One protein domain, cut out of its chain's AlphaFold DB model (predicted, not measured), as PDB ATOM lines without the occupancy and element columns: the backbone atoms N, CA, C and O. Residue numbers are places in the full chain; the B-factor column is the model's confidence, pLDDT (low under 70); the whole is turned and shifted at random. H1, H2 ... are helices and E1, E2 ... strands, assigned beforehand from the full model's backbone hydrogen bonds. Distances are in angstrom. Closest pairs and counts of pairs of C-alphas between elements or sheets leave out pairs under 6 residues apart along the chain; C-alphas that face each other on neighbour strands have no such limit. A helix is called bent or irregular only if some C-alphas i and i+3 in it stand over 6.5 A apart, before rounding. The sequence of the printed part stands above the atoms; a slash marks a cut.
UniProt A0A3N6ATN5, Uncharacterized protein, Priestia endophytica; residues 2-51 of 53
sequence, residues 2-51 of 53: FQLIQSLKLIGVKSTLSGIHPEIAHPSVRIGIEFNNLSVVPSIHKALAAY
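Overview. This is residues 2 to 51 of the 53 residues of an uncharacterized protein of Priestia endophytica (UniProt A0A3N6ATN5). Two very short parallel strands, E1 and E2, lie side by side in the middle as a small two-stranded strip, with helix H3 over one face and helices H1 and H2 well out on the other side, apart from each other; no helix touches another. The whole is flat and rather open, with H2 and H3 at opposite ends of its longest axis and the chain going from E1 through H2 and back to E2. The printed part has 50 residues, with three named helices and two named strands in the order H1, E1, H2, E2, H3; the two strands form one parallel sheet in the order E1, E2, and the class of the whole domain is mostly helix. It is only just compact, close to loose, with a radius of gyration of the C-alphas of 11.3 A, and the C-alphas span 31 by 28 by 15 A.

Arrangement. The sheet is made of E1, residues 16 to 18, and E2, residues 39 to 41, which are parallel neighbours with an angle of 19 degrees between their N-to-C directions. C-alphas that face each other are those of Thr 16 and Ser 39, 4.6 A apart, of Leu 17 and Val 40, 4.8 A apart, and of Ser 18 and Val 41, 4.7 A apart. Across the pair, N of Leu 17 and O of Ser 39 are within hydrogen-bond range at 2.8 A, and N of Val 41 and O of Leu 17 at 2.9 A. With H2, residues 22 to 30, between them, E1 and E2 make a strand-helix-strand unit, two parallel neighbour strands joined through a helix, and its crossover is right-handed. H3, residues 44 to 50, has 3 pairs of C-alphas within 8 A of E1, the closest being those of Ser 18 and Ile 44, 5.4 A apart. It has 1 such pair with E2, the C-alphas of Val 41 and Ala 47, 5.9 A apart. H1, residues 2 to 10, is apart from H2, from E2 and from H3. H2 is also apart from H3. In H1 and H3 every O i to N i+4 pair is within hydrogen-bond range, while in H2 it is 3 of 5.

Along the chain. E1 runs 6.3 A from C-alpha 16 to C-alpha 18, and its first C-alpha is at (20.389, 15.685, 32.169). E2 runs 6.7 A from C-alpha 39 to C-alpha 41. H2 is 12.8 A long from C-alpha 22 to C-alpha 30. H1 is 12.5 A long and begins at C-alpha 2, at (27.406, 24.972, 32.372). H3 is 9.9 A long and ends at C-alpha 50, at (14.844, 7.538, 34.395). No helix is bent or irregular.

Size, cuts and confidence. The two C-alphas farthest apart are those of Ile 31 and Ala 49, 30.8 A, and from the first printed C-alpha, Phe 2, to the last, Tyr 51, it is 21.8 A. The centres of E1 and E2 are nearest to the mean of the C-alphas, at 4.6 A and 5.3 A, and those of H3 and H2 are farthest from it, at 13.3 A and 11.5 A. The links from H1 to E1, from E1 to H2 and from E2 to H3 are tight, with 5, 3 and 2 residues; the link from H2 to E2, with 8 residues, is short, and no link is long. The printed part has no cut. Its mean pLDDT is 89.8, and no printed residue is under 70 in this predicted model.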
ATOM      1  N   PHE A   2      28.642  24.230  32.059       84.44
ATOM      2  CA  PHE A   2      27.406  24.972  32.372       84.44
ATOM      3  C   PHE A   2      26.914  25.894  31.257       84.44
ATOM      4  O   PHE A   2      25.736  25.860  30.927       84.44
ATOM      5  N   GLN A   3      27.810  26.639  30.604       88.06
ATOM      6  CA  GLN A   3      27.446  27.446  29.434       88.06
ATOM      7  C   GLN A   3      26.838  26.602  28.307       88.06
ATOM      8  O   GLN A   3      25.871  27.029  27.696       88.06
ATOM      9  N   LEU A   4      27.335  25.382  28.079       91.44
ATOM     10  CA  LEU A   4      26.770  24.466  27.085       91.44
ATOM     11  C   LEU A   4      25.345  24.055  27.468       91.44
ATOM     12  O   LEU A   4      24.457  24.119  26.631       91.44
ATOM     13  N   ILE A   5      25.109  23.704  28.734       89.88
ATOM     14  CA  ILE A   5      23.769  23.371  29.242       89.88
ATOM     15  C   ILE A   5      22.810  24.557  29.062       89.88
ATOM     16  O   ILE A   5      21.676  24.374  28.623       89.88
ATOM     17  N   GLN A   6      23.272  25.779  29.336       89.12
ATOM     18  CA  GLN A   6      22.472  26.989  29.141       89.12
ATOM     19  C   GLN A   6      22.183  27.248  27.659       89.12
ATOM     20  O   GLN A   6      21.036  27.513  27.307       89.12
ATOM     21  N   SER A   7      23.172  27.102  26.777       93.81
ATOM     22  CA  SER A   7      22.973  27.221  25.330       93.81
ATOM     23  C   SER A   7      21.987  26.181  24.798       93.81
ATOM     24  O   SER A   7      21.118  26.521  24.001       93.81
ATOM     25  N   LEU A   8      22.062  24.934  25.276       93.75
ATOM     26  CA  LEU A   8      21.103  23.877  24.938       93.75
ATOM     27  C   LEU A   8      19.684  24.232  25.406       93.75
ATOM     28  O   LEU A   8      18.726  24.066  24.652       93.75
ATOM     29  N   LYS A   9      19.542  24.798  26.609       91.06
ATOM     30  CA  LYS A   9      18.253  25.272  27.126       91.06
ATOM     31  C   LYS A   9      17.645  26.371  26.249       91.06
ATOM     32  O   LYS A   9      16.437  26.348  26.025       91.06
ATOM     33  N   LEU A  10      18.455  27.301  25.732       94.06
ATOM     34  CA  LEU A  10      17.988  28.386  24.854       94.06
ATOM     35  C   LEU A  10      17.359  27.871  23.553       94.06
ATOM     36  O   LEU A  10      16.419  28.479  23.053       94.06
ATOM     37  N   ILE A  11      17.833  26.736  23.036       96.25
ATOM     38  CA  ILE A  11      17.283  26.086  21.835       96.25
ATOM     39  C   ILE A  11      16.244  24.998  22.160       96.25
ATOM     40  O   ILE A  11      15.877  24.206  21.296       96.25
ATOM     41  N   GLY A  12      15.765  24.937  23.407       93.50
ATOM     42  CA  GLY A  12      14.711  24.013  23.834       93.50
ATOM     43  C   GLY A  12      15.165  22.573  24.093       93.50
ATOM     44  O   GLY A  12      14.326  21.693  24.291       93.50
ATOM     45  N   VAL A  13      16.472  22.305  24.132       94.44
ATOM     46  CA  VAL A  13      17.004  20.970  24.431       94.44
ATOM     47  C   VAL A  13      17.002  20.734  25.942       94.44
ATOM     48  O   VAL A  13      17.613  21.474  26.712       94.44
ATOM     49  N   LYS A  14      16.330  19.662  26.376       90.12
ATOM     50  CA  LYS A  14      16.358  19.200  27.771       90.12
ATOM     51  C   LYS A  14      17.633  18.402  28.020       90.12
ATOM     52  O   LYS A  14      17.853  17.373  27.389       90.12
ATOM     53  N   SER A  15      18.452  18.852  28.963       91.06
ATOM     54  CA  SER A  15      19.692  18.173  29.347       91.06
ATOM     55  C   SER A  15      19.560  17.511  30.717       91.06
ATOM     56  O   SER A  15      18.934  18.062  31.623       91.06
ATOM     57  N   THR A  16      20.192  16.346  30.873       91.94
ATOM     58  CA  THR A  16      20.389  15.685  32.169       91.94
ATOM     59  C   THR A  16      21.884  15.613  32.456       91.94
ATOM     60  O   THR A  16      22.643  15.051  31.668       91.94
ATOM     61  N   LEU A  17      22.315  16.189  33.575       91.38
ATOM     62  CA  LEU A  17      23.684  16.109  34.063       91.38
ATOM     63  C   LEU A  17      23.815  14.894  34.979       91.38
ATOM     64  O   LEU A  17      23.149  14.803  36.006       91.38
ATOM     65  N   SER A  18      24.681  13.956  34.614       92.88
ATOM     66  CA  SER A  18      24.897  12.736  35.389       92.88
ATOM     67  C   SER A  18      26.299  12.692  35.994       92.88
ATOM     68  O   SER A  18      27.254  13.140  35.367       92.88
ATOM     69  N   GLY A  19      26.424  12.156  37.211       90.62
ATOM     70  CA  GLY A  19      27.721  11.893  37.842       90.62
ATOM     71  C   GLY A  19      28.451  13.126  38.375       90.62
ATOM     72  O   GLY A  19      29.661  13.063  38.568       90.62
ATOM     73  N   ILE A  20      27.757  14.246  38.617       90.31
ATOM     74  CA  ILE A  20      28.390  15.374  39.309       90.31
ATOM     75  C   ILE A  20      28.587  15.019  40.782       90.31
ATOM     76  O   ILE A  20      27.638  14.725  41.509       90.31
ATOM     77  N   HIS A  21      29.838  15.047  41.212       88.69
ATOM     78  CA  HIS A  21      30.174  14.798  42.596       88.69
ATOM     79  C   HIS A  21      29.807  16.003  43.491       88.69
ATOM     80  O   HIS A  21      29.912  17.154  43.039       88.69
ATOM     81  N   PRO A  22      29.389  15.785  44.755       87.69
ATOM     82  CA  PRO A  22      28.980  16.860  45.662       87.69
ATOM     83  C   PRO A  22      30.026  17.964  45.837       87.69
ATOM     84  O   PRO A  22      29.657  19.134  45.940       87.69
ATOM     85  N   GLU A  23      31.310  17.613  45.830       92.75
ATOM     86  CA  GLU A  23      32.439  18.537  45.950       92.75
ATOM     87  C   GLU A  23      32.572  19.501  44.765       92.75
ATOM     88  O   GLU A  23      33.172  20.559  44.915       92.75
ATOM     89  N   ILE A  24      31.975  19.189  43.611       88.50
ATOM     90  CA  ILE A  24      31.912  20.090  42.451       88.50
ATOM     91  C   ILE A  24      30.576  20.840  42.414       88.50
ATOM     92  O   ILE A  24      30.533  22.027  42.079       88.50
ATOM     93  N   ALA A  25      29.477  20.179  42.788       88.31
ATOM     94  CA  ALA A  25      28.144  20.781  42.777       88.31
ATOM     95  C   ALA A  25      28.010  21.921  43.804       88.31
ATOM     96  O   ALA A  25      27.546  23.008  43.457       88.31
ATOM     97  N   HIS A  26      28.471  21.716  45.044       88.06
ATOM     98  CA  HIS A  26      28.324  22.714  46.112       88.06
ATOM     99  C   HIS A  26      29.061  24.034  45.825       88.06
ATOM    100  O   HIS A  26      28.445  25.093  45.964       88.06
ATOM    101  N   PRO A  27      30.344  24.038  45.406       91.69
ATOM    102  CA  PRO A  27      31.028  25.287  45.076       91.69
ATOM    103  C   PRO A  27      30.433  25.985  43.853       91.69
ATOM    104  O   PRO A  27      30.401  27.212  43.820       91.69
ATOM    105  N   SER A  28      29.917  25.223  42.882       89.81
ATOM    106  CA  SER A  28      29.285  25.770  41.675       89.81
ATOM    107  C   SER A  28      28.073  26.650  42.017       89.81
ATOM    108  O   SER A  28      27.938  27.747  41.478       89.81
ATOM    109  N   VAL A  29      27.246  26.243  42.987       88.94
ATOM    110  CA  VAL A  29      26.117  27.067  43.468       88.94
ATOM    111  C   VAL A  29      26.592  28.397  44.049       88.94
ATOM    112  O   VAL A  29      25.998  29.441  43.789       88.94
ATOM    113  N   ARG A  30      27.704  28.390  44.788       89.12
ATOM    114  CA  ARG A  30      28.256  29.597  45.419       89.12
ATOM    115  C   ARG A  30      28.716  30.647  44.406       89.12
ATOM    116  O   ARG A  30      28.685  31.831  44.720       89.12
ATOM    117  N   ILE A  31      29.118  30.225  43.207       89.12
ATOM    118  CA  ILE A  31      29.537  31.115  42.111       89.12
ATOM    119  C   ILE A  31      28.391  31.455  41.141       89.12
ATOM    120  O   ILE A  31      28.641  31.944  40.043       89.12
ATOM    121  N   GLY A  32      27.137  31.210  41.537       86.25
ATOM    122  CA  GLY A  32      25.949  31.611  40.777       86.25
ATOM    123  C   GLY A  32      25.476  30.598  39.733       86.25
ATOM    124  O   GLY A  32      24.707  30.952  38.843       86.25
ATOM    125  N   ILE A  33      25.924  29.342  39.809       88.12
ATOM    126  CA  ILE A  33      25.451  28.272  38.923       88.12
ATOM    127  C   ILE A  33      24.285  27.548  39.593       88.12
ATOM    128  O   ILE A  33      24.456  26.863  40.598       88.12
ATOM    129  N   GLU A  34      23.095  27.651  39.011       82.62
ATOM    130  CA  GLU A  34      21.896  27.009  39.549       82.62
ATOM    131  C   GLU A  34      21.630  25.640  38.911       82.62
ATOM    132  O   GLU A  34      21.581  25.499  37.688       82.62
ATOM    133  N   PHE A  35      21.388  24.628  39.750       84.25
ATOM    134  CA  PHE A  35      21.021  23.271  39.321       84.25
ATOM    135  C   PHE A  35      19.522  22.977  39.458       84.25
ATOM    136  O   PHE A  35      19.065  21.949  38.976       84.25
ATOM    137  N   ASN A  36      18.743  23.869  40.080       79.69
ATOM    138  CA  ASN A  36      17.333  23.623  40.421       79.69
ATOM    139  C   ASN A  36      16.448  23.331  39.197       79.69
ATOM    140  O   ASN A  36      15.484  22.580  39.289       79.69
ATOM    141  N   ASN A  37      16.802  23.892  38.037       80.56
ATOM    142  CA  ASN A  37      16.081  23.695  36.778       80.56
ATOM    143  C   ASN A  37      16.812  22.744  35.815       80.56
ATOM    144  O   ASN A  37      16.467  22.677  34.634       80.56
ATOM    145  N   LEU A  38      17.832  22.036  36.302       87.69
ATOM    146  CA  LEU A  38      18.600  21.049  35.564       87.69
ATOM    147  C   LEU A  38      18.319  19.667  36.158       87.69
ATOM    148  O   LEU A  38      18.411  19.468  37.364       87.69
ATOM    149  N   SER A  39      18.007  18.689  35.310       89.81
ATOM    150  CA  SER A  39      17.922  17.300  35.757       89.81
ATOM    151  C   SER A  39      19.323  16.830  36.149       89.81
ATOM    152  O   SER A  39      20.208  16.769  35.295       89.81
ATOM    153  N   VAL A  40      19.546  16.542  37.432       90.56
ATOM    154  CA  VAL A  40      20.832  16.063  37.950       90.56
ATOM    155  C   VAL A  40      20.655  14.682  38.563       90.56
ATOM    156  O   VAL A  40      19.801  14.475  39.422       90.56
ATOM    157  N   VAL A  41      21.490  13.736  38.144       92.75
ATOM    158  CA  VAL A  41      21.473  12.354  38.637       92.75
ATOM    159  C   VAL A  41      22.884  11.900  39.015       92.75
ATOM    160  O   VAL A  41      23.858  12.305  38.388       92.75
ATOM    161  N   PRO A  42      23.056  11.038  40.027       91.00
ATOM    162  CA  PRO A  42      24.388  10.722  40.546       91.00
ATOM    163  C   PRO A  42      25.180   9.741  39.667       91.00
ATOM    164  O   PRO A  42      26.352   9.504  39.928       91.00
ATOM    165  N   SER A  43      24.578   9.153  38.629       92.88
ATOM    166  CA  SER A  43      25.287   8.286  37.683       92.88
ATOM    167  C   SER A  43      24.554   8.172  36.349       92.88
ATOM    168  O   SER A  43      23.343   8.390  36.278       92.88
ATOM    169  N   ILE A  44      25.282   7.774  35.300       92.75
ATOM    170  CA  ILE A  44      24.702   7.502  33.975       92.75
ATOM    171  C   ILE A  44      23.658   6.382  34.056       92.75
ATOM    172  O   ILE A  44      22.579   6.525  33.497       92.75
ATOM    173  N   HIS A  45      23.920   5.310  34.810       93.81
ATOM    174  CA  HIS A  45      22.964   4.212  34.997       93.81
ATOM    175  C   HIS A  45      21.607   4.704  35.524       93.81
ATOM    176  O   HIS A  45      20.560   4.302  35.023       93.81
ATOM    177  N   LYS A  46      21.616   5.624  36.499       91.81
ATOM    178  CA  LYS A  46      20.390   6.240  37.026       91.81
ATOM    179  C   LYS A  46      19.750   7.214  36.035       91.81
ATOM    180  O   LYS A  46      18.528   7.297  36.001       91.81
ATOM    181  N   ALA A  47      20.549   7.912  35.225       92.62
ATOM    182  CA  ALA A  47      20.045   8.746  34.134       92.62
ATOM    183  C   ALA A  47      19.246   7.907  33.134       92.62
ATOM    184  O   ALA A  47      18.094   8.214  32.850       92.62
ATOM    185  N   LEU A  48      19.843   6.815  32.657       92.75
ATOM    186  CA  LEU A  48      19.231   5.916  31.685       92.75
ATOM    187  C   LEU A  48      17.994   5.226  32.259       92.75
ATOM    188  O   LEU A  48      16.991   5.155  31.575       92.75
ATOM    189  N   ALA A  49      18.005   4.804  33.525       91.25
ATOM    190  CA  ALA A  49      16.815   4.222  34.152       91.25
ATOM    191  C   ALA A  49      15.627   5.205  34.251       91.25
ATOM    192  O   ALA A  49      14.473   4.776  34.257       91.25
ATOM    193  N   ALA A  50      15.890   6.514  34.345       84.88
ATOM    194  CA  ALA A  50      14.844   7.538  34.395       84.88
ATOM    195  C   ALA A  50      14.187   7.777  33.024       84.88
ATOM    196  O   ALA A  50      12.993   8.072  32.954       84.88
ATOM    197  N   TYR A  51      14.943   7.619  31.936       82.62
ATOM    198  CA  TYR A  51      14.399   7.586  30.584       82.62
ATOM    199  C   TYR A  51      14.043   6.140  30.270       82.62
ATOM    200  O   TYR A  51      14.888   5.389  29.816       82.62
TER     201      TYR A  51